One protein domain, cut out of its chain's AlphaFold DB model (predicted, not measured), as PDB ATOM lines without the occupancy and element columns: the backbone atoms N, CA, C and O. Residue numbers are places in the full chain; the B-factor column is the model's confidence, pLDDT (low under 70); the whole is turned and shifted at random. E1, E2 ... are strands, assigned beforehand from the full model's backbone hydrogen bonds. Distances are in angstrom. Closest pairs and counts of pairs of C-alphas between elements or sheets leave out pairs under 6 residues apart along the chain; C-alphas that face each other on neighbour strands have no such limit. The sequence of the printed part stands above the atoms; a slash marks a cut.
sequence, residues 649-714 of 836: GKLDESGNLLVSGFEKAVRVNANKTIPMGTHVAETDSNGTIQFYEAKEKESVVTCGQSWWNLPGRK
ATOM      1  N   GLY A 649     144.957  93.600 118.248       88.94
ATOM      2  CA  GLY A 649     145.568  92.456 117.577       88.94
ATOM      3  C   GLY A 649     146.758  92.847 116.716       88.94
ATOM      4  O   GLY A 649     146.761  93.912 116.098       88.94
ATOM      5  N   LYS A 650     147.768  91.973 116.679       88.88
ATOM      6  CA  LYS A 650     149.002  92.156 115.906       88.88
ATOM      7  C   LYS A 650     149.321  90.893 115.113       88.88
ATOM      8  O   LYS A 650     149.397  89.803 115.680       88.88
ATOM      9  N   LEU A 651     149.496  91.064 113.805       83.75
ATOM     10  CA  LEU A 651     149.886  90.011 112.868       83.75
ATOM     11  C   LEU A 651     151.406  89.992 112.691       83.75
ATOM     12  O   LEU A 651     152.033  91.047 112.607       83.75
ATOM     13  N   ASP A 652     151.986  88.799 112.593       81.06
ATOM     14  CA  ASP A 652     153.365  88.619 112.148       81.06
ATOM     15  C   ASP A 652     153.456  88.344 110.630       81.06
ATOM     16  O   ASP A 652     152.471  88.071 109.945       81.06
ATOM     17  N   GLU A 653     154.678  88.380 110.097       75.81
ATOM     18  CA  GLU A 653     154.977  88.087 108.682       75.81
ATOM     19  C   GLU A 653     154.640  86.646 108.253       75.81
ATOM     20  O   GLU A 653     154.544  86.363 107.061       75.81
ATOM     21  N   SER A 654     154.496  85.716 109.204       72.38
ATOM     22  CA  SER A 654     154.104  84.326 108.934       72.38
ATOM     23  C   SER A 654     152.583  84.137 108.935       72.38
ATOM     24  O   SER A 654     152.107  83.031 108.677       72.38
ATOM     25  N   GLY A 655     151.826  85.210 109.185       76.19
ATOM     26  CA  GLY A 655     150.372  85.205 109.257       76.19
ATOM     27  C   GLY A 655     149.820  84.697 110.589       76.19
ATOM     28  O   GLY A 655     148.660  84.301 110.628       76.19
ATOM     29  N   ASN A 656     150.617  84.655 111.659       83.06
ATOM     30  CA  ASN A 656     150.146  84.375 113.013       83.06
ATOM     31  C   ASN A 656     149.608  85.659 113.655       83.06
ATOM     32  O   ASN A 656     150.159  86.738 113.447       83.06
ATOM     33  N   LEU A 657     148.554  85.545 114.461       83.94
ATOM     34  CA  LEU A 657     147.894  86.668 115.127       83.94
ATOM     35  C   LEU A 657     147.954  86.497 116.642       83.94
ATOM     36  O   LEU A 657     147.552  85.461 117.172       83.94
ATOM     37  N   LEU A 658     148.378  87.548 117.334       86.38
ATOM     38  CA  LEU A 658     148.229  87.680 118.777       86.38
ATOM     39  C   LEU A 658     147.131  88.701 119.068       86.38
ATOM     40  O   LEU A 658     147.201  89.824 118.569       86.38
ATOM     41  N   VAL A 659     146.126  88.306 119.847       87.38
ATOM     42  CA  VAL A 659     144.999  89.160 120.242       87.38
ATOM     43  C   VAL A 659     144.997  89.322 121.751       87.38
ATOM     44  O   VAL A 659     145.118  88.343 122.485       87.38
ATOM     45  N   SER A 660     144.828  90.553 122.205       89.19
ATOM     46  CA  SER A 660     144.538  90.895 123.590       89.19
ATOM     47  C   SER A 660     143.190  91.592 123.655       89.19
ATOM     48  O   SER A 660     142.913  92.458 122.828       89.19
ATOM     49  N   GLY A 661     142.342  91.242 124.613       86.88
ATOM     50  CA  GLY A 661     141.059  91.916 124.742       86.88
ATOM     51  C   GLY A 661     140.298  91.573 126.008       86.88
ATOM     52  O   GLY A 661     140.551  90.566 126.669       86.88
ATOM     53  N   PHE A 662     139.332  92.431 126.318       84.06
ATOM     54  CA  PHE A 662     138.333  92.202 127.367       84.06
ATOM     55  C   PHE A 662     137.203  91.280 126.889       84.06
ATOM     56  O   PHE A 662     136.414  90.788 127.691       84.06
ATOM     57  N   GLU A 663     137.135  91.033 125.579       84.94
ATOM     58  CA  GLU A 663     136.240  90.070 124.953       84.94
ATOM     59  C   GLU A 663     137.018  88.872 124.401       84.94
ATOM     60  O   GLU A 663     138.204  88.951 124.078       84.94
ATOM     61  N   LYS A 664     136.327  87.737 124.272       81.44
ATOM     62  CA  LYS A 664     136.913  86.505 123.751       81.44
ATOM     63  C   LYS A 664     136.937  86.542 122.223       81.44
ATOM     64  O   LYS A 664     135.880  86.538 121.594       81.44
ATOM     65  N   ALA A 665     138.125  86.505 121.629       83.31
ATOM     66  CA  ALA A 665     138.263  86.446 120.180       83.31
ATOM     67  C   ALA A 665     137.813  85.078 119.614       83.31
ATOM     68  O   ALA A 665     137.963  84.016 120.233       83.31
ATOM     69  N   VAL A 666     137.248  85.080 118.403       83.50
ATOM     70  CA  VAL A 666     136.716  83.886 117.725       83.50
ATOM     71  C   VAL A 666     137.266  83.802 116.306       83.50
ATOM     72  O   VAL A 666     137.284  84.791 115.582       83.50
ATOM     73  N   ARG A 667     137.699  82.609 115.877       81.50
ATOM     74  CA  ARG A 667     138.162  82.369 114.505       81.50
ATOM     75  C   ARG A 667     137.018  81.857 113.632       81.50
ATOM     76  O   ARG A 667     136.373  80.857 113.938       81.50
ATOM     77  N   VAL A 668     136.810  82.507 112.502       81.19
ATOM     78  CA  VAL A 668     135.795  82.228 111.490       81.19
ATOM     79  C   VAL A 668     136.492  81.753 110.217       81.19
ATOM     80  O   VAL A 668     137.394  82.407 109.701       81.19
ATOM     81  N   ASN A 669     136.109  80.590 109.704       76.94
ATOM     82  CA  ASN A 669     136.532  80.099 108.391       76.94
ATOM     83  C   ASN A 669     135.316  80.093 107.450       76.94
ATOM     84  O   ASN A 669     134.188  80.088 107.941       76.94
ATOM     85  N   ALA A 670     135.530  80.038 106.130       67.94
ATOM     86  CA  ALA A 670     134.506  80.209 105.088       67.94
ATOM     87  C   ALA A 670     133.193  79.432 105.323       67.94
ATOM     88  O   ALA A 670     132.139  79.896 104.909       67.94
ATOM     89  N   ASN A 671     133.241  78.292 106.029       57.53
ATOM     90  CA  ASN A 671     132.068  77.451 106.292       57.53
ATOM     91  C   ASN A 671     131.787  77.147 107.779       57.53
ATOM     92  O   ASN A 671     130.809  76.454 108.052       57.53
ATOM     93  N   LYS A 672     132.627  77.570 108.742       67.19
ATOM     94  CA  LYS A 672     132.449  77.250 110.181       67.19
ATOM     95  C   LYS A 672     133.120  78.277 111.097       67.19
ATOM     96  O   LYS A 672     134.275  78.645 110.875       67.19
ATOM     97  N   THR A 673     132.441  78.646 112.181       66.44
ATOM     98  CA  THR A 673     133.055  79.284 113.351       66.44
ATOM     99  C   THR A 673     133.750  78.210 114.187       66.44
ATOM    100  O   THR A 673     133.151  77.200 114.553       66.44
ATOM    101  N   ILE A 674     135.044  78.385 114.445       63.44
ATOM    102  CA  ILE A 674     135.829  77.481 115.286       63.44
ATOM    103  C   ILE A 674     136.223  78.278 116.528       63.44
ATOM    104  O   ILE A 674     137.043  79.198 116.424       63.44
ATOM    105  N   PRO A 675     135.650  77.980 117.705       54.97
ATOM    106  CA  PRO A 675     136.093  78.634 118.917       54.97
ATOM    107  C   PRO A 675     137.534  78.233 119.271       54.97
ATOM    108  O   PRO A 675     137.906  77.063 119.218       54.97
ATOM    109  N   MET A 676     138.263  79.264 119.704       61.31
ATOM    110  CA  MET A 676     139.543  79.299 120.423       61.31
ATOM    111  C   MET A 676     140.844  79.192 119.614       61.31
ATOM    112  O   MET A 676     141.186  78.171 119.020       61.31
ATOM    113  N   GLY A 677     141.599  80.295 119.666       59.41
ATOM    114  CA  GLY A 677     143.058  80.271 119.624       59.41
ATOM    115  C   GLY A 677     143.605  79.719 120.940       59.41
ATOM    116  O   GLY A 677     142.863  79.542 121.910       59.41
ATOM    117  N   THR A 678     144.894  79.414 120.977       70.56
ATOM    118  CA  THR A 678     145.550  78.902 122.181       70.56
ATOM    119  C   THR A 678     145.531  80.004 123.239       70.56
ATOM    120  O   THR A 678     146.009  81.110 122.981       70.56
ATOM    121  N   HIS A 679     144.919  79.739 124.396       66.25
ATOM    122  CA  HIS A 679     144.874  80.703 125.492       66.25
ATOM    123  C   HIS A 679     146.263  80.818 126.115       66.25
ATOM    124  O   HIS A 679     146.840  79.803 126.499       66.25
ATOM    125  N   VAL A 680     146.799  82.037 126.168       64.88
ATOM    126  CA  VAL A 680     148.194  82.273 126.563       64.88
ATOM    127  C   VAL A 680     148.286  82.757 128.007       64.88
ATOM    128  O   VAL A 680     149.163  82.304 128.730       64.88
ATOM    129  N   ALA A 681     147.378  83.640 128.436       67.38
ATOM    130  CA  ALA A 681     147.305  84.125 129.813       67.38
ATOM    131  C   ALA A 681     145.953  84.800 130.102       67.38
ATOM    132  O   ALA A 681     145.367  85.441 129.223       67.38
ATOM    133  N   GLU A 682     145.491  84.662 131.345       63.94
ATOM    134  CA  GLU A 682     144.383  85.426 131.930       63.94
ATOM    135  C   GLU A 682     144.992  86.549 132.771       63.94
ATOM    136  O   GLU A 682     145.960  86.332 133.499       63.94
ATOM    137  N   THR A 683     144.466  87.763 132.628       64.50
ATOM    138  CA  THR A 683     144.928  88.927 133.396       64.50
ATOM    139  C   THR A 683     144.029  89.172 134.596       64.50
ATOM    140  O   THR A 683     142.833  88.889 134.538       64.50
ATOM    141  N   ASP A 684     144.579  89.785 135.646       63.28
ATOM    142  CA  ASP A 684     143.851  90.123 136.880       63.28
ATOM    143  C   ASP A 684     142.578  90.966 136.633       63.28
ATOM    144  O   ASP A 684     141.672  91.004 137.463       63.28
ATOM    145  N   SER A 685     142.473  91.625 135.473       62.34
ATOM    146  CA  SER A 685     141.354  92.482 135.064       62.34
ATOM    147  C   SER A 685     140.279  91.798 134.195       62.34
ATOM    148  O   SER A 685     139.609  92.485 133.422       62.34
ATOM    149  N   ASN A 686     140.110  90.469 134.270       68.88
ATOM    150  CA  ASN A 686     139.200  89.666 133.420       68.88
ATOM    151  C   ASN A 686     139.485  89.747 131.902       68.88
ATOM    152  O   ASN A 686     138.654  89.347 131.085       68.88
ATOM    153  N   GLY A 687     140.641  90.277 131.500       76.19
ATOM    154  CA  GLY A 687     141.065  90.322 130.103       76.19
ATOM    155  C   GLY A 687     141.820  89.054 129.704       76.19
ATOM    156  O   GLY A 687     142.449  88.406 130.544       76.19
ATOM    157  N   THR A 688     141.790  88.720 128.415       81.25
ATOM    158  CA  THR A 688     142.410  87.505 127.867       81.25
ATOM    159  C   THR A 688     143.422  87.828 126.776       81.25
ATOM    160  O   THR A 688     143.264  88.794 126.026       81.25
ATOM    161  N   ILE A 689     144.459  86.995 126.673       81.69
ATOM    162  CA  ILE A 689     145.426  87.026 125.574       81.69
ATOM    163  C   ILE A 689     145.386  85.681 124.846       81.69
ATOM    164  O   ILE A 689     145.518  84.615 125.455       81.69
ATOM    165  N   GLN A 690     145.181  85.728 123.532       85.19
ATOM    166  CA  GLN A 690     144.948  84.558 122.689       85.19
ATOM    167  C   GLN A 690     145.824  84.583 121.442       85.19
ATOM    168  O   GLN A 690     145.940  85.600 120.758       85.19
ATOM    169  N   PHE A 691     146.403  83.429 121.121       82.69
ATOM    170  CA  PHE A 691     147.253  83.246 119.952       82.69
ATOM    171  C   PHE A 691     146.569  82.403 118.876       82.69
ATOM    172  O   PHE A 691     146.005  81.343 119.155       82.69
ATOM    173  N   TYR A 692     146.666  82.845 117.625       83.38
ATOM    174  CA  TYR A 692     146.152  82.139 116.458       83.38
ATOM    175  C   TYR A 692     147.264  81.901 115.443       83.38
ATOM    176  O   TYR A 692     147.762  82.830 114.815       83.38
ATOM    177  N   GLU A 693     147.592  80.633 115.214       77.56
ATOM    178  CA  GLU A 693     148.550  80.246 114.179       77.56
ATOM    179  C   GLU A 693     147.925  80.308 112.770       77.56
ATOM    180  O   GLU A 693     146.750  79.945 112.566       77.56
ATOM    181  N   ALA A 694     148.722  80.720 111.779       74.06
ATOM    182  CA  ALA A 694     148.365  80.640 110.365       74.06
ATOM    183  C   ALA A 694     148.057  79.187 109.965       74.06
ATOM    184  O   ALA A 694     148.844  78.276 110.227       74.06
ATOM    185  N   LYS A 695     146.920  78.955 109.294       75.00
ATOM    186  CA  LYS A 695     146.531  77.620 108.791       75.00
ATOM    187  C   LYS A 695     146.633  77.565 107.269       75.00
ATOM    188  O   LYS A 695     146.890  78.568 106.617       75.00
ATOM    189  N   GLU A 696     146.433  76.382 106.692       60.59
ATOM    190  CA  GLU A 696     146.463  76.168 105.235       60.59
ATOM    191  C   GLU A 696     145.414  76.995 104.475       60.59
ATOM    192  O   GLU A 696     145.654  77.399 103.342       60.59
ATOM    193  N   LYS A 697     144.263  77.275 105.099       70.44
ATOM    194  CA  LYS A 697     143.183  78.086 104.521       70.44
ATOM    195  C   LYS A 697     143.080  79.437 105.218       70.44
ATOM    196  O   LYS A 697     143.288  79.526 106.429       70.44
ATOM    197  N   GLU A 698     142.716  80.447 104.436       80.00
ATOM    198  CA  GLU A 698     142.416  81.791 104.924       80.00
ATOM    199  C   GLU A 698     141.249  81.763 105.922       80.00
ATOM    200  O   GLU A 698     140.328  80.951 105.814       80.00
ATOM    201  N   SER A 699     141.317  82.618 106.936       85.00
ATOM    202  CA  SER A 699     140.298  82.714 107.984       85.00
ATOM    203  C   SER A 699     140.271  84.119 108.566       85.00
ATOM    204  O   SER A 699     141.272  84.820 108.502       85.00
ATOM    205  N   VAL A 700     139.170  84.504 109.195       86.06
ATOM    206  CA  VAL A 700     139.013  85.801 109.861       86.06
ATOM    207  C   VAL A 700     138.948  85.576 111.366       86.06
ATOM    208  O   VAL A 700     138.289  84.645 111.808       86.06
ATOM    209  N   VAL A 701     139.619  86.385 112.179       86.69
ATOM    210  CA  VAL A 701     139.410  86.413 113.636       86.69
ATOM    211  C   VAL A 701     138.617  87.655 113.990       86.69
ATOM    212  O   VAL A 701     138.976  88.736 113.543       86.69
ATOM    213  N   THR A 702     137.558  87.508 114.780       86.88
ATOM    214  CA  THR A 702     136.682  88.597 115.228       86.88
ATOM    215  C   THR A 702     136.726  88.730 116.751       86.88
ATOM    216  O   THR A 702     136.816  87.730 117.463       86.88
ATOM    217  N   CYS A 703     136.686  89.960 117.262       86.50
ATOM    218  CA  CYS A 703     136.682  90.280 118.692       86.50
ATOM    219  C   CYS A 703     136.028  91.655 118.889       86.50
ATOM    220  O   CYS A 703     136.572  92.661 118.432       86.50
ATOM    221  N   GLY A 704     134.839  91.700 119.493       83.00
ATOM    222  CA  GLY A 704     134.014  92.907 119.524       83.00
ATOM    223  C   GLY A 704     133.775  93.482 118.128       83.00
ATOM    224  O   GLY A 704     133.285  92.797 117.231       83.00
ATOM    225  N   GLN A 705     134.151  94.749 117.941       81.44
ATOM    226  CA  GLN A 705     134.077  95.447 116.651       81.44
ATOM    227  C   GLN A 705     135.314  95.224 115.762       81.44
ATOM    228  O   GLN A 705     135.320  95.618 114.595       81.44
ATOM    229  N   SER A 706     136.370  94.609 116.293       85.69
ATOM    230  CA  SER A 706     137.631  94.392 115.588       85.69
ATOM    231  C   SER A 706     137.646  93.046 114.868       85.69
ATOM    232  O   SER A 706     137.132  92.040 115.363       85.69
ATOM    233  N   TRP A 707     138.267  93.012 113.689       88.25
ATOM    234  CA  TRP A 707     138.468  91.784 112.930       88.25
ATOM    235  C   TRP A 707     139.801  91.798 112.175       88.25
ATOM    236  O   TRP A 707     140.287  92.852 111.771       88.25
ATOM    237  N   TRP A 708     140.393  90.617 111.988       90.25
ATOM    238  CA  TRP A 708     141.687  90.426 111.327       90.25
ATOM    239  C   TRP A 708     141.628  89.279 110.323       90.25
ATOM    240  O   TRP A 708     141.191  88.177 110.661       90.25
ATOM    241  N   ASN A 709     142.139  89.508 109.113       86.38
ATOM    242  CA  ASN A 709     142.298  88.461 108.105       86.38
ATOM    243  C   ASN A 709     143.625  87.720 108.314       86.38
ATOM    244  O   ASN A 709     144.698  88.317 108.249       86.38
ATOM    245  N   LEU A 710     143.546  86.411 108.543       83.00
ATOM    246  CA  LEU A 710     144.685  85.497 108.610       83.00
ATOM    247  C   LEU A 710     144.882  84.849 107.233       83.00
ATOM    248  O   LEU A 710     144.070  83.986 106.865       83.00
ATOM    249  N   PRO A 711     145.938  85.207 106.480       79.00
ATOM    250  CA  PRO A 711     146.205  84.605 105.181       79.00
ATOM    251  C   PRO A 711     146.509  83.105 105.317       79.00
ATOM    252  O   PRO A 711     147.126  82.657 106.284       79.00
ATOM    253  N   GLY A 712     146.085  82.313 104.328       71.31
ATOM    254  CA  GLY A 712     146.446  80.894 104.258       71.31
ATOM    255  C   GLY A 712     147.944  80.698 103.984       71.31
ATOM    256  O   GLY A 712     148.550  81.477 103.242       71.31
ATOM    257  N   ARG A 713     148.559  79.643 104.542       70.75
ATOM    258  CA  ARG A 713     149.951  79.267 104.230       70.75
ATOM    259  C   ARG A 713     150.082  78.971 102.730       70.75
ATOM    260  O   ARG A 713     149.676  77.909 102.264       70.75
ATOM    261  N   LYS A 714     150.692  79.885 101.966       54.50
ATOM    262  CA  LYS A 714     151.091  79.613 100.578       54.50
ATOM    263  C   LYS A 714     152.173  78.532 100.601       54.50
ATOM    264  O   LYS A 714     153.289  78.783 101.056       54.50
TER     265      LYS A 714
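AT A GLANCE: This is residues 649 to 714 of the 836 residues of an uncharacterized protein of Oikopleura dioica (UniProt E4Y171). Two sheets of four strands lie face to face as a small sandwich, E1, E2, E6 and E5 in one layer and E4, E3, E7 and E8 in the other, with the strands of the two layers nearly aligned, at 12 degrees. The turn between E5 and E6 lies towards one end of the long axis and the tail after E8 towards the other. The 66 printed residues hold eight named strands, E1 to E8 in order, and no named helix; the class is all strand, and both sheets are antiparallel throughout. The whole is compact, with a radius of gyration of the C-alphas of 11.5 A, and elongated, spanning 38 by 24 by 18 A.

IN THESE COORDINATES: E1, residues 649 to 651, begins with C-alpha 649 at (145.568, 92.456, 117.577). E2 is residues 657 to 661, 12.9 A long; E3 is 666 to 669 and E4 is 672 to 675. E5 is residues 678 to 682, 11.8 A, and E6 is 688 to 692, 13.2 A. E7, residues 699 to 703, measures 13.6 A; E8, residues 706 to 710, measures 13.3 A and ends with C-alpha 710 at (144.685, 85.497, 108.610).

HOW THE PARTS SIT: E1 and E2 form a hairpin, with N 650 and O 658 2.9 A apart. Inner strands E2 and E6 are antiparallel at 164 degrees, with N 659 and O 690 at 2.9 A. Hairpin E5 and E6 has N 678 and O 691 at 2.9 A. In the other sheet, hairpin E3 and E4 has N 674 and O 667 at 2.9 A, E3 and E7 have N 668 and O 700 at 2.7 A, and hairpin E7 and E8 has N 701 and O 708 at 2.8 A. Between the sheets, the closest C-alphas of E2 and E8, those of Leu 657 and Leu 710, are 7.4 A apart. E5 and E8 are apart.

THE WHOLE: The C-alphas of Asp 684 and Lys 714, the two farthest apart, are separated by 38.5 A. The printed part has no cut and no long link. Mean pLDDT of the printed part is 76.7; residues 670 to 677, 679 to 686, 696 and 714 are under 70.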